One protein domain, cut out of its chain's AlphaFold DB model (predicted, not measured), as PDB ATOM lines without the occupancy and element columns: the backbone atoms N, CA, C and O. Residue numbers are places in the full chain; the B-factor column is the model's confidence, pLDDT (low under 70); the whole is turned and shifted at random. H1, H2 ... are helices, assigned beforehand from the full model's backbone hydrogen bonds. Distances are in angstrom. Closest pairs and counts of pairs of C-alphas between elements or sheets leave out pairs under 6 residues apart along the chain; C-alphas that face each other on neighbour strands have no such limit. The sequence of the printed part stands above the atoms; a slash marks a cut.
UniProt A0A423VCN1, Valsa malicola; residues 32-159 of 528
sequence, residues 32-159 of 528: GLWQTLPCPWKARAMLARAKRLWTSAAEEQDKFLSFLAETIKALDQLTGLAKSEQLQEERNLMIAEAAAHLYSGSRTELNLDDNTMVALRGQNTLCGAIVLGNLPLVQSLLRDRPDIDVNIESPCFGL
ATOM      1  N   GLY A  32     174.156 151.253  95.629       49.44
ATOM      2  CA  GLY A  32     174.853 152.241  96.447       49.44
ATOM      3  C   GLY A  32     173.931 153.169  97.233       49.44
ATOM      4  O   GLY A  32     174.358 153.632  98.284       49.44
ATOM      5  N   LEU A  33     172.691 153.449  96.793       56.53
ATOM      6  CA  LEU A  33     171.839 154.449  97.459       56.53
ATOM      7  C   LEU A  33     171.528 154.037  98.895       56.53
ATOM      8  O   LEU A  33     171.659 154.841  99.813       56.53
ATOM      9  N   TRP A  34     171.172 152.767  99.104       61.56
ATOM     10  CA  TRP A  34     171.028 152.261 100.463       61.56
ATOM     11  C   TRP A  34     172.326 152.455 101.240       61.56
ATOM     12  O   TRP A  34     172.311 152.965 102.350       61.56
ATOM     13  N   GLN A  35     173.471 152.115 100.652       58.12
ATOM     14  CA  GLN A  35     174.766 152.209 101.315       58.12
ATOM     15  C   GLN A  35     175.126 153.655 101.703       58.12
ATOM     16  O   GLN A  35     175.686 153.844 102.787       58.12
ATOM     17  N   THR A  36     174.739 154.657 100.905       56.41
ATOM     18  CA  THR A  36     175.022 156.085 101.136       56.41
ATOM     19  C   THR A  36     174.031 156.784 102.068       56.41
ATOM     20  O   THR A  36     174.356 157.847 102.599       56.41
ATOM     21  N   LEU A  37     172.852 156.205 102.330       66.00
ATOM     22  CA  LEU A  37     171.886 156.790 103.264       66.00
ATOM     23  C   LEU A  37     172.424 156.812 104.711       66.00
ATOM     24  O   LEU A  37     172.946 155.798 105.193       66.00
ATOM     25  N   PRO A  38     172.244 157.919 105.459       68.94
ATOM     26  CA  PRO A  38     172.569 157.949 106.883       68.94
ATOM     27  C   PRO A  38     171.675 156.992 107.692       68.94
ATOM     28  O   PRO A  38     170.510 156.781 107.344       68.94
ATOM     29  N   CYS A  39     172.187 156.456 108.808       73.81
ATOM     30  CA  CYS A  39     171.460 155.503 109.666       73.81
ATOM     31  C   CYS A  39     170.027 155.917 110.041       73.81
ATOM     32  O   CYS A  39     169.142 155.078 109.898       73.81
ATOM     33  N   PRO A  40     169.740 157.173 110.438       75.75
ATOM     34  CA  PRO A  40     168.370 157.577 110.769       75.75
ATOM     35  C   PRO A  40     167.379 157.401 109.610       75.75
ATOM     36  O   PRO A  40     166.216 157.053 109.810       75.75
ATOM     37  N   TRP A  41     167.836 157.594 108.370       74.94
ATOM     38  CA  TRP A  41     167.012 157.410 107.174       74.94
ATOM     39  C   TRP A  41     166.799 155.936 106.857       74.94
ATOM     40  O   TRP A  41     165.667 155.526 106.594       74.94
ATOM     41  N   LYS A  42     167.866 155.134 106.958       77.06
ATOM     42  CA  LYS A  42     167.787 153.670 106.856       77.06
ATOM     43  C   LYS A  42     166.798 153.113 107.869       77.06
ATOM     44  O   LYS A  42     165.909 152.361 107.500       77.06
ATOM     45  N   ALA A  43     166.894 153.554 109.118       81.69
ATOM     46  CA  ALA A  43     166.031 153.123 110.205       81.69
ATOM     47  C   ALA A  43     164.557 153.442 109.950       81.69
ATOM     48  O   ALA A  43     163.707 152.570 110.114       81.69
ATOM     49  N   ARG A  44     164.240 154.658 109.483       80.62
ATOM     50  CA  ARG A  44     162.866 155.035 109.104       80.62
ATOM     51  C   ARG A  44     162.325 154.160 107.976       80.62
ATOM     52  O   ARG A  44     161.194 153.688 108.069       80.62
ATOM     53  N   ALA A  45     163.129 153.918 106.941       76.19
ATOM     54  CA  ALA A  45     162.753 153.053 105.827       76.19
ATOM     55  C   ALA A  45     162.557 151.590 106.270       76.19
ATOM     56  O   ALA A  45     161.540 150.978 105.944       76.19
ATOM     57  N   MET A  46     163.485 151.050 107.069       78.62
ATOM     58  CA  MET A  46     163.400 149.703 107.647       78.62
ATOM     59  C   MET A  46     162.158 149.555 108.520       78.62
ATOM     60  O   MET A  46     161.427 148.583 108.375       78.62
ATOM     61  N   LEU A  47     161.881 150.530 109.389       79.75
ATOM     62  CA  LEU A  47     160.725 150.496 110.276       79.75
ATOM     63  C   LEU A  47     159.412 150.547 109.486       79.75
ATOM     64  O   LEU A  47     158.481 149.813 109.803       79.75
ATOM     65  N   ALA A  48     159.336 151.367 108.433       76.50
ATOM     66  CA  ALA A  48     158.172 151.408 107.552       76.50
ATOM     67  C   ALA A  48     157.918 150.057 106.851       76.50
ATOM     68  O   ALA A  48     156.762 149.638 106.763       76.50
ATOM     69  N   ARG A  49     158.974 149.353 106.410       76.25
ATOM     70  CA  ARG A  49     158.873 147.990 105.843       76.25
ATOM     71  C   ARG A  49     158.484 146.965 106.915       76.25
ATOM     72  O   ARG A  49     157.514 146.239 106.733       76.25
ATOM     73  N   ALA A  50     159.145 146.978 108.071       76.12
ATOM     74  CA  ALA A  50     158.853 146.088 109.198       76.12
ATOM     75  C   ALA A  50     157.395 146.206 109.685       76.12
ATOM     76  O   ALA A  50     156.760 145.196 109.982       76.12
ATOM     77  N   LYS A  51     156.819 147.420 109.692       73.50
ATOM     78  CA  LYS A  51     155.402 147.660 110.028       73.50
ATOM     79  C   LYS A  51     154.426 146.922 109.091       73.50
ATOM     80  O   LYS A  51     153.352 146.527 109.543       73.50
ATOM     81  N   ARG A  52     154.765 146.692 107.812       69.19
ATOM     82  CA  ARG A  52     153.910 145.918 106.878       69.19
ATOM     83  C   ARG A  52     153.807 144.453 107.295       69.19
ATOM     84  O   ARG A  52     152.714 143.883 107.276       69.19
ATOM     85  N   LEU A  53     154.916 143.889 107.768       66.38
ATOM     86  CA  LEU A  53     154.999 142.509 108.253       66.38
ATOM     87  C   LEU A  53     154.164 142.274 109.522       66.38
ATOM     88  O   LEU A  53     153.831 141.139 109.843       66.38
ATOM     89  N   TRP A  54     153.764 143.330 110.244       65.81
ATOM     90  CA  TRP A  54     152.898 143.188 111.420       65.81
ATOM     91  C   TRP A  54     151.450 142.818 111.090       65.81
ATOM     92  O   TRP A  54     150.754 142.282 111.951       65.81
ATOM     93  N   THR A  55     150.980 143.143 109.883       55.81
ATOM     94  CA  THR A  55     149.550 143.072 109.518       55.81
ATOM     95  C   THR A  55     149.259 142.133 108.355       55.81
ATOM     96  O   THR A  55     148.126 141.684 108.197       55.81
ATOM     97  N   SER A  56     150.273 141.815 107.558       52.69
ATOM     98  CA  SER A  56     150.149 141.010 106.356       52.69
ATOM     99  C   SER A  56     150.731 139.617 106.585       52.69
ATOM    100  O   SER A  56     151.890 139.493 106.961       52.69
ATOM    101  N   ALA A  57     149.958 138.568 106.289       46.97
ATOM    102  CA  ALA A  57     150.479 137.206 106.123       46.97
ATOM    103  C   ALA A  57     151.253 137.034 104.795       46.97
ATOM    104  O   ALA A  57     151.483 135.905 104.366       46.97
ATOM    105  N   ALA A  58     151.583 138.133 104.104       42.25
ATOM    106  CA  ALA A  58     152.307 138.080 102.845       42.25
ATOM    107  C   ALA A  58     153.720 137.538 103.059       42.25
ATOM    108  O   ALA A  58     154.463 137.994 103.927       42.25
ATOM    109  N   GLU A  59     154.055 136.580 102.203       46.28
ATOM    110  CA  GLU A  59     155.357 135.960 101.996       46.28
ATOM    111  C   GLU A  59     156.406 136.991 101.530       46.28
ATOM    112  O   GLU A  59     156.889 136.940 100.400       46.28
ATOM    113  N   GLU A  60     156.777 137.960 102.367       52.53
ATOM    114  CA  GLU A  60     157.997 138.737 102.129       52.53
ATOM    115  C   GLU A  60     159.201 137.985 102.716       52.53
ATOM    116  O   GLU A  60     159.314 137.777 103.922       52.53
ATOM    117  N   GLN A  61     160.103 137.564 101.823       57.81
ATOM    118  CA  GLN A  61     161.267 136.693 102.064       57.81
ATOM    119  C   GLN A  61     162.422 137.354 102.851       57.81
ATOM    120  O   GLN A  61     163.466 136.730 103.041       57.81
ATOM    121  N   ASP A  62     162.282 138.609 103.305       73.62
ATOM    122  CA  ASP A  62     163.352 139.311 104.028       73.62
ATOM    123  C   ASP A  62     163.395 138.871 105.502       73.62
ATOM    124  O   ASP A  62     162.748 139.437 106.393       73.62
ATOM    125  N   LYS A  63     164.195 137.825 105.748       78.06
ATOM    126  CA  LYS A  63     164.439 137.261 107.082       78.06
ATOM    127  C   LYS A  63     164.925 138.313 108.085       78.06
ATOM    128  O   LYS A  63     164.555 138.228 109.254       78.06
ATOM    129  N   PHE A  64     165.721 139.301 107.663       82.56
ATOM    130  CA  PHE A  64     166.269 140.316 108.567       82.56
ATOM    131  C   PHE A  64     165.172 141.254 109.077       82.56
ATOM    132  O   PHE A  64     165.046 141.469 110.285       82.56
ATOM    133  N   LEU A  65     164.351 141.788 108.170       81.62
ATOM    134  CA  LEU A  65     163.261 142.699 108.534       81.62
ATOM    135  C   LEU A  65     162.178 142.005 109.360       81.62
ATOM    136  O   LEU A  65     161.659 142.605 110.304       81.62
ATOM    137  N   SER A  66     161.878 140.740 109.053       81.88
ATOM    138  CA  SER A  66     160.963 139.924 109.856       81.88
ATOM    139  C   SER A  66     161.473 139.762 111.290       81.88
ATOM    140  O   SER A  66     160.760 140.048 112.254       81.88
ATOM    141  N   PHE A  67     162.753 139.422 111.452       84.38
ATOM    142  CA  PHE A  67     163.350 139.223 112.769       84.38
ATOM    143  C   PHE A  67     163.442 140.521 113.583       84.38
ATOM    144  O   PHE A  67     163.185 140.533 114.792       84.38
ATOM    145  N   LEU A  68     163.720 141.646 112.921       87.50
ATOM    146  CA  LEU A  68     163.654 142.972 113.532       87.50
ATOM    147  C   LEU A  68     162.225 143.312 113.988       87.50
ATOM    148  O   LEU A  68     162.033 143.781 115.112       87.50
ATOM    149  N   ALA A  69     161.220 143.045 113.151       87.25
ATOM    150  CA  ALA A  69     159.811 143.279 113.467       87.25
ATOM    151  C   ALA A  69     159.345 142.449 114.678       87.25
ATOM    152  O   ALA A  69     158.670 142.984 115.562       87.25
ATOM    153  N   GLU A  70     159.735 141.172 114.744       87.88
ATOM    154  CA  GLU A  70     159.492 140.293 115.895       87.88
ATOM    155  C   GLU A  70     160.151 140.832 117.169       87.88
ATOM    156  O   GLU A  70     159.522 140.859 118.228       87.88
ATOM    157  N   THR A  71     161.392 141.311 117.057       90.44
ATOM    158  CA  THR A  71     162.150 141.868 118.184       90.44
ATOM    159  C   THR A  71     161.472 143.108 118.757       90.44
ATOM    160  O   THR A  71     161.288 143.206 119.971       90.44
ATOM    161  N   ILE A  72     161.045 144.037 117.894       90.31
ATOM    162  CA  ILE A  72     160.303 145.235 118.310       90.31
ATOM    163  C   ILE A  72     159.022 144.818 119.039       90.31
ATOM    164  O   ILE A  72     158.778 145.254 120.160       90.31
ATOM    165  N   LYS A  73     158.247 143.887 118.472       88.50
ATOM    166  CA  LYS A  73     157.013 143.394 119.097       88.50
ATOM    167  C   LYS A  73     157.259 142.744 120.466       88.50
ATOM    168  O   LYS A  73     156.461 142.942 121.381       88.50
ATOM    169  N   ALA A  74     158.343 141.984 120.621       89.69
ATOM    170  CA  ALA A  74     158.709 141.373 121.899       89.69
ATOM    171  C   ALA A  74     159.075 142.432 122.953       89.69
ATOM    172  O   ALA A  74     158.615 142.365 124.093       89.69
ATOM    173  N   LEU A  75     159.844 143.455 122.571       90.38
ATOM    174  CA  LEU A  75     160.206 144.564 123.459       90.38
ATOM    175  C   LEU A  75     158.994 145.407 123.857       90.38
ATOM    176  O   LEU A  75     158.886 145.808 125.018       90.38
ATOM    177  N   ASP A  76     158.059 145.633 122.935       88.25
ATOM    178  CA  ASP A  76     156.793 146.318 123.202       88.25
ATOM    179  C   ASP A  76     155.983 145.589 124.286       88.25
ATOM    180  O   ASP A  76     155.415 146.225 125.173       88.25
ATOM    181  N   GLN A  77     155.968 144.252 124.257       88.06
ATOM    182  CA  GLN A  77     155.301 143.429 125.270       88.06
ATOM    183  C   GLN A  77     156.021 143.471 126.624       88.06
ATOM    184  O   GLN A  77     155.364 143.572 127.658       88.06
ATOM    185  N   LEU A  78     157.356 143.420 126.628       88.12
ATOM    186  CA  LEU A  78     158.166 143.367 127.853       88.12
ATOM    187  C   LEU A  78     158.272 144.713 128.580       88.12
ATOM    188  O   LEU A  78     158.367 144.751 129.804       88.12
ATOM    189  N   THR A  79     158.264 145.821 127.840       83.44
ATOM    190  CA  THR A  79     158.363 147.177 128.411       83.44
ATOM    191  C   THR A  79     157.000 147.826 128.668       83.44
ATOM    192  O   THR A  79     156.931 148.867 129.322       83.44
ATOM    193  N   GLY A  80     155.919 147.199 128.192       72.56
ATOM    194  CA  GLY A  80     154.577 147.768 128.164       72.56
ATOM    195  C   GLY A  80     154.366 148.714 126.974       72.56
ATOM    196  O   GLY A  80     155.308 149.278 126.406       72.56
ATOM    197  N   LEU A  81     153.099 148.909 126.591       63.19
ATOM    198  CA  LEU A  81     152.735 149.918 125.593       63.19
ATOM    199  C   LEU A  81     153.086 151.304 126.149       63.19
ATOM    200  O   LEU A  81     152.710 151.642 127.274       63.19
ATOM    201  N   ALA A  82     153.837 152.092 125.378       62.56
ATOM    202  CA  ALA A  82     154.222 153.433 125.795       62.56
ATOM    203  C   ALA A  82     152.972 154.289 126.060       62.56
ATOM    204  O   ALA A  82     151.933 154.119 125.426       62.56
ATOM    205  N   LYS A  83     153.081 155.257 126.978       65.12
ATOM    206  CA  LYS A  83     151.969 156.166 127.328       65.12
ATOM    207  C   LYS A  83     151.495 157.034 126.151       65.12
ATOM    208  O   LYS A  83     150.427 157.628 126.236       65.12
ATOM    209  N   SER A  84     152.305 157.140 125.097       78.06
ATOM    210  CA  SER A  84     152.047 157.906 123.880       78.06
ATOM    211  C   SER A  84     152.610 157.159 122.672       78.06
ATOM    212  O   SER A  84     153.702 156.594 122.754       78.06
ATOM    213  N   GLU A  85     151.892 157.218 121.552       78.88
ATOM    214  CA  GLU A  85     152.312 156.681 120.253       78.88
ATOM    215  C   GLU A  85     153.668 157.259 119.815       78.88
ATOM    216  O   GLU A  85     154.539 156.523 119.363       78.88
ATOM    217  N   GLN A  86     153.915 158.545 120.084       80.56
ATOM    218  CA  GLN A  86     155.177 159.207 119.745       80.56
ATOM    219  C   GLN A  86     156.390 158.584 120.458       80.56
ATOM    220  O   GLN A  86     157.421 158.342 119.837       80.56
ATOM    221  N   LEU A  87     156.263 158.270 121.751       81.50
ATOM    222  CA  LEU A  87     157.339 157.640 122.528       81.50
ATOM    223  C   LEU A  87     157.640 156.220 122.026       81.50
ATOM    224  O   LEU A  87     158.787 155.779 122.048       81.50
ATOM    225  N   GLN A  88     156.611 155.503 121.570       82.75
ATOM    226  CA  GLN A  88     156.772 154.186 120.960       82.75
ATOM    227  C   GLN A  88     157.478 154.281 119.606       82.75
ATOM    228  O   GLN A  88     158.342 153.459 119.309       82.75
ATOM    229  N   GLU A  89     157.161 155.291 118.795       82.25
ATOM    230  CA  GLU A  89     157.849 155.511 117.524       82.25
ATOM    231  C   GLU A  89     159.316 155.899 117.707       82.25
ATOM    232  O   GLU A  89     160.171 155.338 117.024       82.25
ATOM    233  N   GLU A  90     159.628 156.784 118.656       84.88
ATOM    234  CA  GLU A  90     161.009 157.151 118.997       84.88
ATOM    235  C   GLU A  90     161.812 155.931 119.474       84.88
ATOM    236  O   GLU A  90     162.934 155.700 119.015       84.88
ATOM    237  N   ARG A  91     161.208 155.088 120.323       89.12
ATOM    238  CA  ARG A  91     161.795 153.814 120.763       89.12
ATOM    239  C   ARG A  91     162.097 152.891 119.583       89.12
ATOM    240  O   ARG A  91     163.197 152.356 119.467       89.12
ATOM    241  N   ASN A  92     161.115 152.693 118.709       88.56
ATOM    242  CA  ASN A  92     161.230 151.769 117.585       88.56
ATOM    243  C   ASN A  92     162.234 152.268 116.545       88.56
ATOM    244  O   ASN A  92     162.951 151.464 115.948       88.56
ATOM    245  N   LEU A  93     162.324 153.588 116.365       87.69
ATOM    246  CA  LEU A  93     163.335 154.205 115.522       87.69
ATOM    247  C   LEU A  93     164.739 153.954 116.078       87.69
ATOM    248  O   LEU A  93     165.609 153.551 115.316       87.69
ATOM    249  N   MET A  94     164.942 154.095 117.391       89.12
ATOM    250  CA  MET A  94     166.230 153.819 118.038       89.12
ATOM    251  C   MET A  94     166.696 152.369 117.813       89.12
ATOM    252  O   MET A  94     167.853 152.126 117.471       89.12
ATOM    253  N   ILE A  95     165.781 151.402 117.944       90.56
ATOM    254  CA  ILE A  95     166.061 149.984 117.666       90.56
ATOM    255  C   ILE A  95     166.406 149.789 116.183       90.56
ATOM    256  O   ILE A  95     167.394 149.137 115.852       90.56
ATOM    257  N   ALA A  96     165.628 150.378 115.274       88.94
ATOM    258  CA  ALA A  96     165.891 150.275 113.841       88.94
ATOM    259  C   ALA A  96     167.224 150.936 113.436       88.94
ATOM    260  O   ALA A  96     167.915 150.418 112.563       88.94
ATOM    261  N   GLU A  97     167.623 152.033 114.087       87.19
ATOM    262  CA  GLU A  97     168.922 152.690 113.885       87.19
ATOM    263  C   GLU A  97     170.085 151.787 114.284       87.19
ATOM    264  O   GLU A  97     171.052 151.682 113.528       87.19
ATOM    265  N   ALA A  98     169.974 151.081 115.411       87.44
ATOM    266  CA  ALA A  98     170.977 150.101 115.814       87.44
ATOM    267  C   ALA A  98     171.110 148.962 114.786       87.44
ATOM    268  O   ALA A  98     172.225 148.553 114.461       87.44
ATOM    269  N   ALA A  99     169.988 148.487 114.238       87.31
ATOM    270  CA  ALA A  99     169.977 147.414 113.244       87.31
ATOM    271  C   ALA A  99     170.472 147.856 111.854       87.31
ATOM    272  O   ALA A  99     171.043 147.063 111.101       87.31
ATOM    273  N   ALA A 100     170.296 149.134 111.505       80.25
ATOM    274  CA  ALA A 100     170.666 149.683 110.202       80.25
ATOM    275  C   ALA A 100     172.170 149.576 109.886       80.25
ATOM    276  O   ALA A 100     172.561 149.646 108.720       80.25
ATOM    277  N   HIS A 101     173.021 149.392 110.901       74.12
ATOM    278  CA  HIS A 101     174.460 149.207 110.713       74.12
ATOM    279  C   HIS A 101     174.823 147.887 110.014       74.12
ATOM    280  O   HIS A 101     175.788 147.864 109.234       74.12
ATOM    281  N   LEU A 102     174.055 146.828 110.286       75.00
ATOM    282  CA  LEU A 102     174.261 145.477 109.754       75.00
ATOM    283  C   LEU A 102     173.401 145.195 108.517       75.00
ATOM    284  O   LEU A 102     173.744 144.341 107.705       75.00
ATOM    285  N   TYR A 103     172.321 145.951 108.317       73.38
ATOM    286  CA  TYR A 103     171.453 145.760 107.162       73.38
ATOM    287  C   TYR A 103     172.071 146.319 105.869       73.38
ATOM    288  O   TYR A 103     172.272 147.529 105.708       73.38
ATOM    289  N   SER A 104     172.366 145.424 104.924       63.50
ATOM    290  CA  SER A 104     173.056 145.745 103.668       63.50
ATOM    291  C   SER A 104     172.149 146.365 102.591       63.50
ATOM    292  O   SER A 104     172.663 146.974 101.650       63.50
ATOM    293  N   GLY A 105     170.823 146.274 102.757       56.50
ATOM    294  CA  GLY A 105     169.823 146.843 101.849       56.50
ATOM    295  C   GLY A 105     169.567 146.056 100.572       56.50
ATOM    296  O   GLY A 105     168.683 146.443  99.822       56.50
ATOM    297  N   SER A 106     170.325 144.992 100.315       49.38
ATOM    298  CA  SER A 106     169.889 143.930  99.413       49.38
ATOM    299  C   SER A 106     169.370 142.772 100.255       49.38
ATOM    300  O   SER A 106     169.655 142.707 101.454       49.38
ATOM    301  N   ARG A 107     168.640 141.846  99.627       48.56
ATOM    302  CA  ARG A 107     168.289 140.506 100.136       48.56
ATOM    303  C   ARG A 107     169.516 139.674 100.567       48.56
ATOM    304  O   ARG A 107     169.717 138.561 100.089       48.56
ATOM    305  N   THR A 108     170.362 140.172 101.465       47.50
ATOM    306  CA  THR A 108     171.249 139.338 102.261       47.50
ATOM    307  C   THR A 108     170.342 138.547 103.176       47.50
ATOM    308  O   THR A 108     169.994 138.985 104.272       47.50
ATOM    309  N   GLU A 109     169.892 137.406 102.660       52.97
ATOM    310  CA  GLU A 109     169.362 136.323 103.457       52.97
ATOM    311  C   GLU A 109     170.331 136.164 104.625       52.97
ATOM    312  O   GLU A 109     171.506 135.853 104.427       52.97
ATOM    313  N   LEU A 110     169.864 136.433 105.847       61.97
ATOM    314  CA  LEU A 110     170.462 135.798 107.010       61.97
ATOM    315  C   LEU A 110     170.546 134.321 106.625       61.97
ATOM    316  O   LEU A 110     169.505 133.666 106.504       61.97
ATOM    317  N   ASN A 111     171.754 133.832 106.320       67.50
ATOM    318  CA  ASN A 111     171.975 132.470 105.833       67.50
ATOM    319  C   ASN A 111     171.933 131.499 107.020       67.50
ATOM    320  O   ASN A 111     172.842 130.716 107.272       67.50
ATOM    321  N   LEU A 112     170.882 131.668 107.814       72.19
ATOM    322  CA  LEU A 112     170.542 130.942 109.010       72.19
ATOM    323  C   LEU A 112     169.282 130.149 108.675       72.19
ATOM    324  O   LEU A 112     168.334 130.661 108.055       72.19
ATOM    325  N   ASP A 113     169.289 128.884 109.066       79.56
ATOM    326  CA  ASP A 113     168.092 128.059 109.049       79.56
ATOM    327  C   ASP A 113     167.082 128.552 110.100       79.56
ATOM    328  O   ASP A 113     167.422 129.268 111.049       79.56
ATOM    329  N   ASP A 114     165.820 128.160 109.934       76.94
ATOM    330  CA  ASP A 114     164.729 128.639 110.784       76.94
ATOM    331  C   ASP A 114     164.903 128.237 112.259       76.94
ATOM    332  O   ASP A 114     164.488 128.985 113.147       76.94
ATOM    333  N   ASN A 115     165.557 127.107 112.553       81.62
ATOM    334  CA  ASN A 115     165.801 126.697 113.938       81.62
ATOM    335  C   ASN A 115     166.835 127.611 114.598       81.62
ATOM    336  O   ASN A 115     166.635 128.042 115.735       81.62
ATOM    337  N   THR A 116     167.902 127.955 113.876       81.06
ATOM    338  CA  THR A 116     168.918 128.903 114.348       81.06
ATOM    339  C   THR A 116     168.325 130.299 114.552       81.06
ATOM    340  O   THR A 116     168.584 130.942 115.570       81.06
ATOM    341  N   MET A 117     167.444 130.747 113.653       76.50
ATOM    342  CA  MET A 117     166.703 132.004 113.826       76.50
ATOM    343  C   MET A 117     165.834 131.986 115.091       76.50
ATOM    344  O   MET A 117     165.870 132.924 115.886       76.50
ATOM    345  N   VAL A 118     165.082 130.908 115.331       79.94
ATOM    346  CA  VAL A 118     164.258 130.777 116.544       79.94
ATOM    347  C   VAL A 118     165.121 130.789 117.809       79.94
ATOM    348  O   VAL A 118     164.753 131.459 118.778       79.94
ATOM    349  N   ALA A 119     166.271 130.112 117.791       83.62
ATOM    350  CA  ALA A 119     167.203 130.079 118.917       83.62
ATOM    351  C   ALA A 119     167.756 131.476 119.260       83.62
ATOM    352  O   ALA A 119     167.883 131.822 120.431       83.62
ATOM    353  N   LEU A 120     167.999 132.324 118.256       87.06
ATOM    354  CA  LEU A 120     168.585 133.657 118.445       87.06
ATOM    355  C   LEU A 120     167.561 134.764 118.761       87.06
ATOM    356  O   LEU A 120     167.942 135.922 118.948       87.06
ATOM    357  N   ARG A 121     166.259 134.446 118.888       88.56
ATOM    358  CA  ARG A 121     165.223 135.437 119.273       88.56
ATOM    359  C   ARG A 121     165.520 136.087 120.623       88.56
ATOM    360  O   ARG A 121     165.278 137.282 120.815       88.56
ATOM    361  N   GLY A 122     166.045 135.295 121.559       89.81
ATOM    362  CA  GLY A 122     166.480 135.782 122.868       89.81
ATOM    363  C   GLY A 122     167.609 136.793 122.746       89.81
ATOM    364  O   GLY A 122     167.522 137.875 123.323       89.81
ATOM    365  N   GLN A 123     168.601 136.483 121.908       92.31
ATOM    366  CA  GLN A 123     169.758 137.338 121.659       92.31
ATOM    367  C   GLN A 123     169.361 138.702 121.097       92.31
ATOM    368  O   GLN A 123     169.822 139.744 121.560       92.31
ATOM    369  N   ASN A 124     168.435 138.711 120.142       91.81
ATOM    370  CA  ASN A 124     167.878 139.939 119.591       91.81
ATOM    371  C   ASN A 124     167.130 140.781 120.625       91.81
ATOM    372  O   ASN A 124     167.303 141.998 120.676       91.81
ATOM    373  N   THR A 125     166.301 140.135 121.444       93.56
ATOM    374  CA  THR A 125     165.529 140.822 122.487       93.56
ATOM    375  C   THR A 125     166.462 141.420 123.543       93.56
ATOM    376  O   THR A 125     166.260 142.562 123.954       93.56
ATOM    377  N   LEU A 126     167.526 140.699 123.921       95.62
ATOM    378  CA  LEU A 126     168.596 141.219 124.772       95.62
ATOM    379  C   LEU A 126     169.243 142.458 124.140       95.62
ATOM    380  O   LEU A 126     169.274 143.512 124.771       95.62
ATOM    381  N   CYS A 127     169.732 142.357 122.902       94.25
ATOM    382  CA  CYS A 127     170.402 143.467 122.227       94.25
ATOM    383  C   CYS A 127     169.486 144.683 122.048       94.25
ATOM    384  O   CYS A 127     169.911 145.811 122.283       94.25
ATOM    385  N   GLY A 128     168.208 144.482 121.730       93.44
ATOM    386  CA  GLY A 128     167.245 145.576 121.697       93.44
ATOM    387  C   GLY A 128     167.040 146.223 123.074       93.44
ATOM    388  O   GLY A 128     167.029 147.446 123.168       93.44
ATOM    389  N   ALA A 129     166.981 145.449 124.164       95.31
ATOM    390  CA  ALA A 129     166.936 146.002 125.523       95.31
ATOM    391  C   ALA A 129     168.207 146.799 125.883       95.31
ATOM    392  O   ALA A 129     168.112 147.822 126.568       95.31
ATOM    393  N   ILE A 130     169.373 146.363 125.385       96.06
ATOM    394  CA  ILE A 130     170.645 147.087 125.504       96.06
ATOM    395  C   ILE A 130     170.570 148.419 124.763       96.06
ATOM    396  O   ILE A 130     170.882 149.434 125.369       96.06
ATOM    397  N   VAL A 131     170.108 148.450 123.508       93.25
ATOM    398  CA  VAL A 131     169.947 149.697 122.728       93.25
ATOM    399  C   VAL A 131     169.094 150.709 123.486       93.25
ATOM    400  O   VAL A 131     169.476 151.873 123.608       93.25
ATOM    401  N   LEU A 132     167.992 150.244 124.079       92.75
ATOM    402  CA  LEU A 132     167.093 151.072 124.885       92.75
ATOM    403  C   LEU A 132     167.692 151.556 126.214       92.75
ATOM    404  O   LEU A 132     167.062 152.361 126.898       92.75
ATOM    405  N   GLY A 133     168.860 151.057 126.621       94.88
ATOM    406  CA  GLY A 133     169.474 151.399 127.904       94.88
ATOM    407  C   GLY A 133     168.713 150.849 129.114       94.88
ATOM    408  O   GLY A 133     168.883 151.337 130.232       94.88
ATOM    409  N   ASN A 134     167.856 149.839 128.926       95.00
ATOM    410  CA  ASN A 134     167.005 149.311 129.989       95.00
ATOM    411  C   ASN A 134     167.731 148.214 130.786       95.00
ATOM    412  O   ASN A 134     167.507 147.020 130.582       95.00
ATOM    413  N   LEU A 135     168.600 148.628 131.715       96.44
ATOM    414  CA  LEU A 135     169.365 147.711 132.569       96.44
ATOM    415  C   LEU A 135     168.485 146.700 133.338       96.44
ATOM    416  O   LEU A 135     168.838 145.520 133.327       96.44
ATOM    417  N   PRO A 136     167.353 147.083 133.968       96.62
ATOM    418  CA  PRO A 136     166.476 146.114 134.628       96.62
ATOM    419  C   PRO A 136     165.978 145.006 133.696       96.62
ATOM    420  O   PRO A 136     165.974 143.840 134.086       96.62
ATOM    421  N   LEU A 137     165.603 145.359 132.460       95.44
ATOM    422  CA  LEU A 137     165.158 144.387 131.463       95.44
ATOM    423  C   LEU A 137     166.306 143.484 130.999       95.44
ATOM    424  O   LEU A 137     166.123 142.278 130.872       95.44
ATOM    425  N   VAL A 138     167.500 144.042 130.792       96.81
ATOM    426  CA  VAL A 138     168.703 143.251 130.482       96.81
ATOM    427  C   VAL A 138     168.971 142.227 131.591       96.81
ATOM    428  O   VAL A 138     169.155 141.045 131.311       96.81
ATOM    429  N   GLN A 139     168.907 142.652 132.855       96.25
ATOM    430  CA  GLN A 139     169.112 141.777 134.011       96.25
ATOM    431  C   GLN A 139     168.026 140.704 134.156       96.25
ATOM    432  O   GLN A 139     168.336 139.587 134.564       96.25
ATOM    433  N   SER A 140     166.754 141.015 133.872       95.19
ATOM    434  CA  SER A 140     165.690 140.003 133.900       95.19
ATOM    435  C   SER A 140     165.851 138.998 132.768       95.19
ATOM    436  O   SER A 140     165.789 137.803 133.024       95.19
ATOM    437  N   LEU A 141     166.142 139.458 131.546       94.69
ATOM    438  CA  LEU A 141     166.360 138.572 130.402       94.69
ATOM    439  C   LEU A 141     167.500 137.590 130.685       94.69
ATOM    440  O   LEU A 141     167.285 136.390 130.608       94.69
ATOM    441  N   LEU A 142     168.667 138.069 131.116       94.12
ATOM    442  CA  LEU A 142     169.824 137.207 131.395       94.12
ATOM    443  C   LEU A 142     169.616 136.235 132.568       94.12
ATOM    444  O   LEU A 142     170.281 135.206 132.640       94.12
ATOM    445  N   ARG A 143     168.710 136.551 133.499       93.06
ATOM    446  CA  ARG A 143     168.369 135.674 134.628       93.06
ATOM    447  C   ARG A 143     167.323 134.624 134.258       93.06
ATOM    448  O   ARG A 143     167.435 133.484 134.699       93.06
ATOM    449  N   ASP A 144     166.311 135.017 133.492       92.12
ATOM    450  CA  ASP A 144     165.116 134.203 133.251       92.12
ATOM    451  C   ASP A 144     165.230 133.356 131.970       92.12
ATOM    452  O   ASP A 144     164.467 132.406 131.780       92.12
ATOM    453  N   ARG A 145     166.178 133.686 131.084       89.81
ATOM    454  CA  ARG A 145     166.384 133.057 129.772       89.81
ATOM    455  C   ARG A 145     167.795 132.459 129.670       89.81
ATOM    456  O   ARG A 145     168.708 133.133 129.193       89.81
ATOM    457  N   PRO A 146     168.002 131.198 130.093       85.69
ATOM    458  CA  PRO A 146     169.314 130.549 130.030       85.69
ATOM    459  C   PRO A 146     169.775 130.246 128.595       85.69
ATOM    460  O   PRO A 146     170.918 129.859 128.391       85.69
ATOM    461  N   ASP A 147     168.890 130.398 127.606       87.31
ATOM    462  CA  ASP A 147     169.195 130.302 126.177       87.31
ATOM    463  C   ASP A 147     169.994 131.501 125.637       87.31
ATOM    464  O   ASP A 147     170.510 131.434 124.524       87.31
ATOM    465  N   ILE A 148     170.086 132.595 126.398       91.94
ATOM    466  CA  ILE A 148     170.778 133.817 125.986       91.94
ATOM    467  C   ILE A 148     172.250 133.751 126.409       91.94
ATOM    468  O   ILE A 148     172.554 133.611 127.593       91.94
ATOM    469  N   ASP A 149     173.157 133.938 125.450       91.56
ATOM    470  CA  ASP A 149     174.603 133.997 125.683       91.56
ATOM    471  C   ASP A 149     175.152 135.369 125.276       91.56
ATOM    472  O   ASP A 149     175.026 135.822 124.138       91.56
ATOM    473  N   VAL A 150     175.810 136.040 126.215       92.38
ATOM    474  CA  VAL A 150     176.362 137.393 126.043       92.38
ATOM    475  C   VAL A 150     177.514 137.471 125.040       92.38
ATOM    476  O   VAL A 150     177.877 138.575 124.632       92.38
ATOM    477  N   ASN A 151     178.083 136.329 124.654       92.31
ATOM    478  CA  ASN A 151     179.185 136.217 123.701       92.31
ATOM    479  C   ASN A 151     178.735 135.794 122.294       92.31
ATOM    480  O   ASN A 151     179.574 135.701 121.402       92.31
ATOM    481  N   ILE A 152     177.438 135.550 122.079       89.19
ATOM    482  CA  ILE A 152     176.889 135.211 120.760       89.19
ATOM    483  C   ILE A 152     176.410 136.482 120.047       89.19
ATOM    484  O   ILE A 152     175.825 137.384 120.653       89.19
ATOM    485  N   GLU A 153     176.641 136.569 118.737       87.31
ATOM    486  CA  GLU A 153     176.162 137.696 117.938       87.31
ATOM    487  C   GLU A 153     174.642 137.649 117.750       87.31
ATOM    488  O   GLU A 153     174.059 136.630 117.380       87.31
ATOM    489  N   SER A 154     173.986 138.789 117.962       88.69
ATOM    490  CA  SER A 154     172.628 138.993 117.477       88.69
ATOM    491  C   SER A 154     172.650 139.173 115.954       88.69
ATOM    492  O   SER A 154     173.346 140.070 115.474       88.69
ATOM    493  N   PRO A 155     171.814 138.441 115.194       84.06
ATOM    494  CA  PRO A 155     171.672 138.635 113.750       84.06
ATOM    495  C   PRO A 155     171.337 140.071 113.330       84.06
ATOM    496  O   PRO A 155     171.715 140.501 112.244       84.06
ATOM    497  N   CYS A 156     170.618 140.818 114.175       84.50
ATOM    498  CA  CYS A 156     170.211 142.189 113.871       84.50
ATOM    499  C   CYS A 156     171.146 143.257 114.443       84.50
ATOM    500  O   CYS A 156     171.149 144.368 113.919       84.50
ATOM    501  N   PHE A 157     171.909 142.966 115.502       86.88
ATOM    502  CA  PHE A 157     172.628 143.998 116.264       86.88
ATOM    503  C   PHE A 157     174.114 143.709 116.524       86.88
ATOM    504  O   PHE A 157     174.833 144.611 116.948       86.88
ATOM    505  N   GLY A 158     174.585 142.483 116.282       87.81
ATOM    506  CA  GLY A 158     175.946 142.054 116.600       87.81
ATOM    507  C   GLY A 158     176.122 141.703 118.079       87.81
ATOM    508  O   GLY A 158     175.179 141.269 118.748       87.81
ATOM    509  N   LEU A 159     177.341 141.857 118.597       91.19
ATOM    510  CA  LEU A 159     177.692 141.460 119.964       91.19
ATOM    511  C   LEU A 159     177.072 142.394 121.027       91.19
ATOM    512  O   LEU A 159     177.209 143.618 120.921       91.19
TER     513      LEU A 159
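What this domain is: This is residues 32 to 159 of the 528 residues of a protein of Valsa malicola (UniProt A0A423VCN1). A compact, rounded cluster of crossed helices has H3 at its core, with H2 and H4 packed on it and on each other, and H6 packed on both H3 and H4. H7 folds back beside H6 at the end of the longest axis away from the small helix H1, and the short helix H5 is near H3. The printed part has 128 residues, with seven named helices in the order H1 to H7 and no named strand; the class is all helix. The radius of gyration of the C-alphas is 14.2 A, and the C-alphas span 41 by 37 by 30 A.

How they stand to each other: H1, residues 33 to 36, is close to but not clearly touching H2, residues 39 to 53; their closest C-alphas, of Trp 34 and Lys 42, are 7.3 A apart. H2 touches H3, residues 63 to 79, about perpendicular at 87 degrees; H3 does so with residues 65 to 69 alone, and the closest C-alphas, of Ala 50 and Ala 69, are 5.2 A apart. H2 also touches H4, residues 85 to 99, with the C-alphas of Ala 43 and Ala 96 closest at 4.6 A; they run opposite ways at a steep tilt of 69.5 degrees, only just short of about perpendicular. H3 and H4 form a helical hairpin at a steep tilt of 45 degrees, opposite ways; H3 touches H4 with residues 68 to 72 alone, and the C-alphas of Ile 72 and Asn 92 are closest at 6.6 A. H5, residues 114 to 119, is near H3 and apart from H2, H4 and H7. H6, residues 121 to 131, touches H3 at a steep tilt of 66 degrees, the same way, with the C-alphas of Thr 71 and Thr 125 closest at 5.6 A. H4 touches H6 with residues 94 to 98 alone, only just about perpendicular at 72 degrees; the closest C-alphas, of Ile 95 and Gly 128, are 6.1 A apart. H6 and H7, residues 135 to 144, touch as a helical hairpin at a shallow tilt of 19 degrees, opposite ways, with the C-alphas of Ala 129 and Val 138 closest at 5.9 A. Every O i to N i+4 pair is within hydrogen-bond range in H3, H4, H5, H6 and H7; in H2 it is 9 of 11, and H1 is too short for such a pair.

Where its parts are: H1 begins at C-alpha 33, at (171.839, 154.449, 97.459). From first to last C-alpha, H2 measures 21.0 A, H3 24.3 A, H4 21.1 A, H6 15.4 A and H7 14.2 A. H3 begins at C-alpha 63, at (164.439, 137.261, 107.082), and H7 ends at C-alpha 144, at (165.116, 134.203, 133.251).

The domain as a whole: The two C-alphas farthest apart, of Gly 32 and Asp 144, are 42.1 A apart. The printed part has no cut. The link from H4 to H5, residues 100 to 113, is long, and residues 145 to 159 hold no named element. The mean pLDDT of the printed part is 79.7; residues 32 to 38, 52 to 61, 81 to 83 and 104 to 111 are under 70.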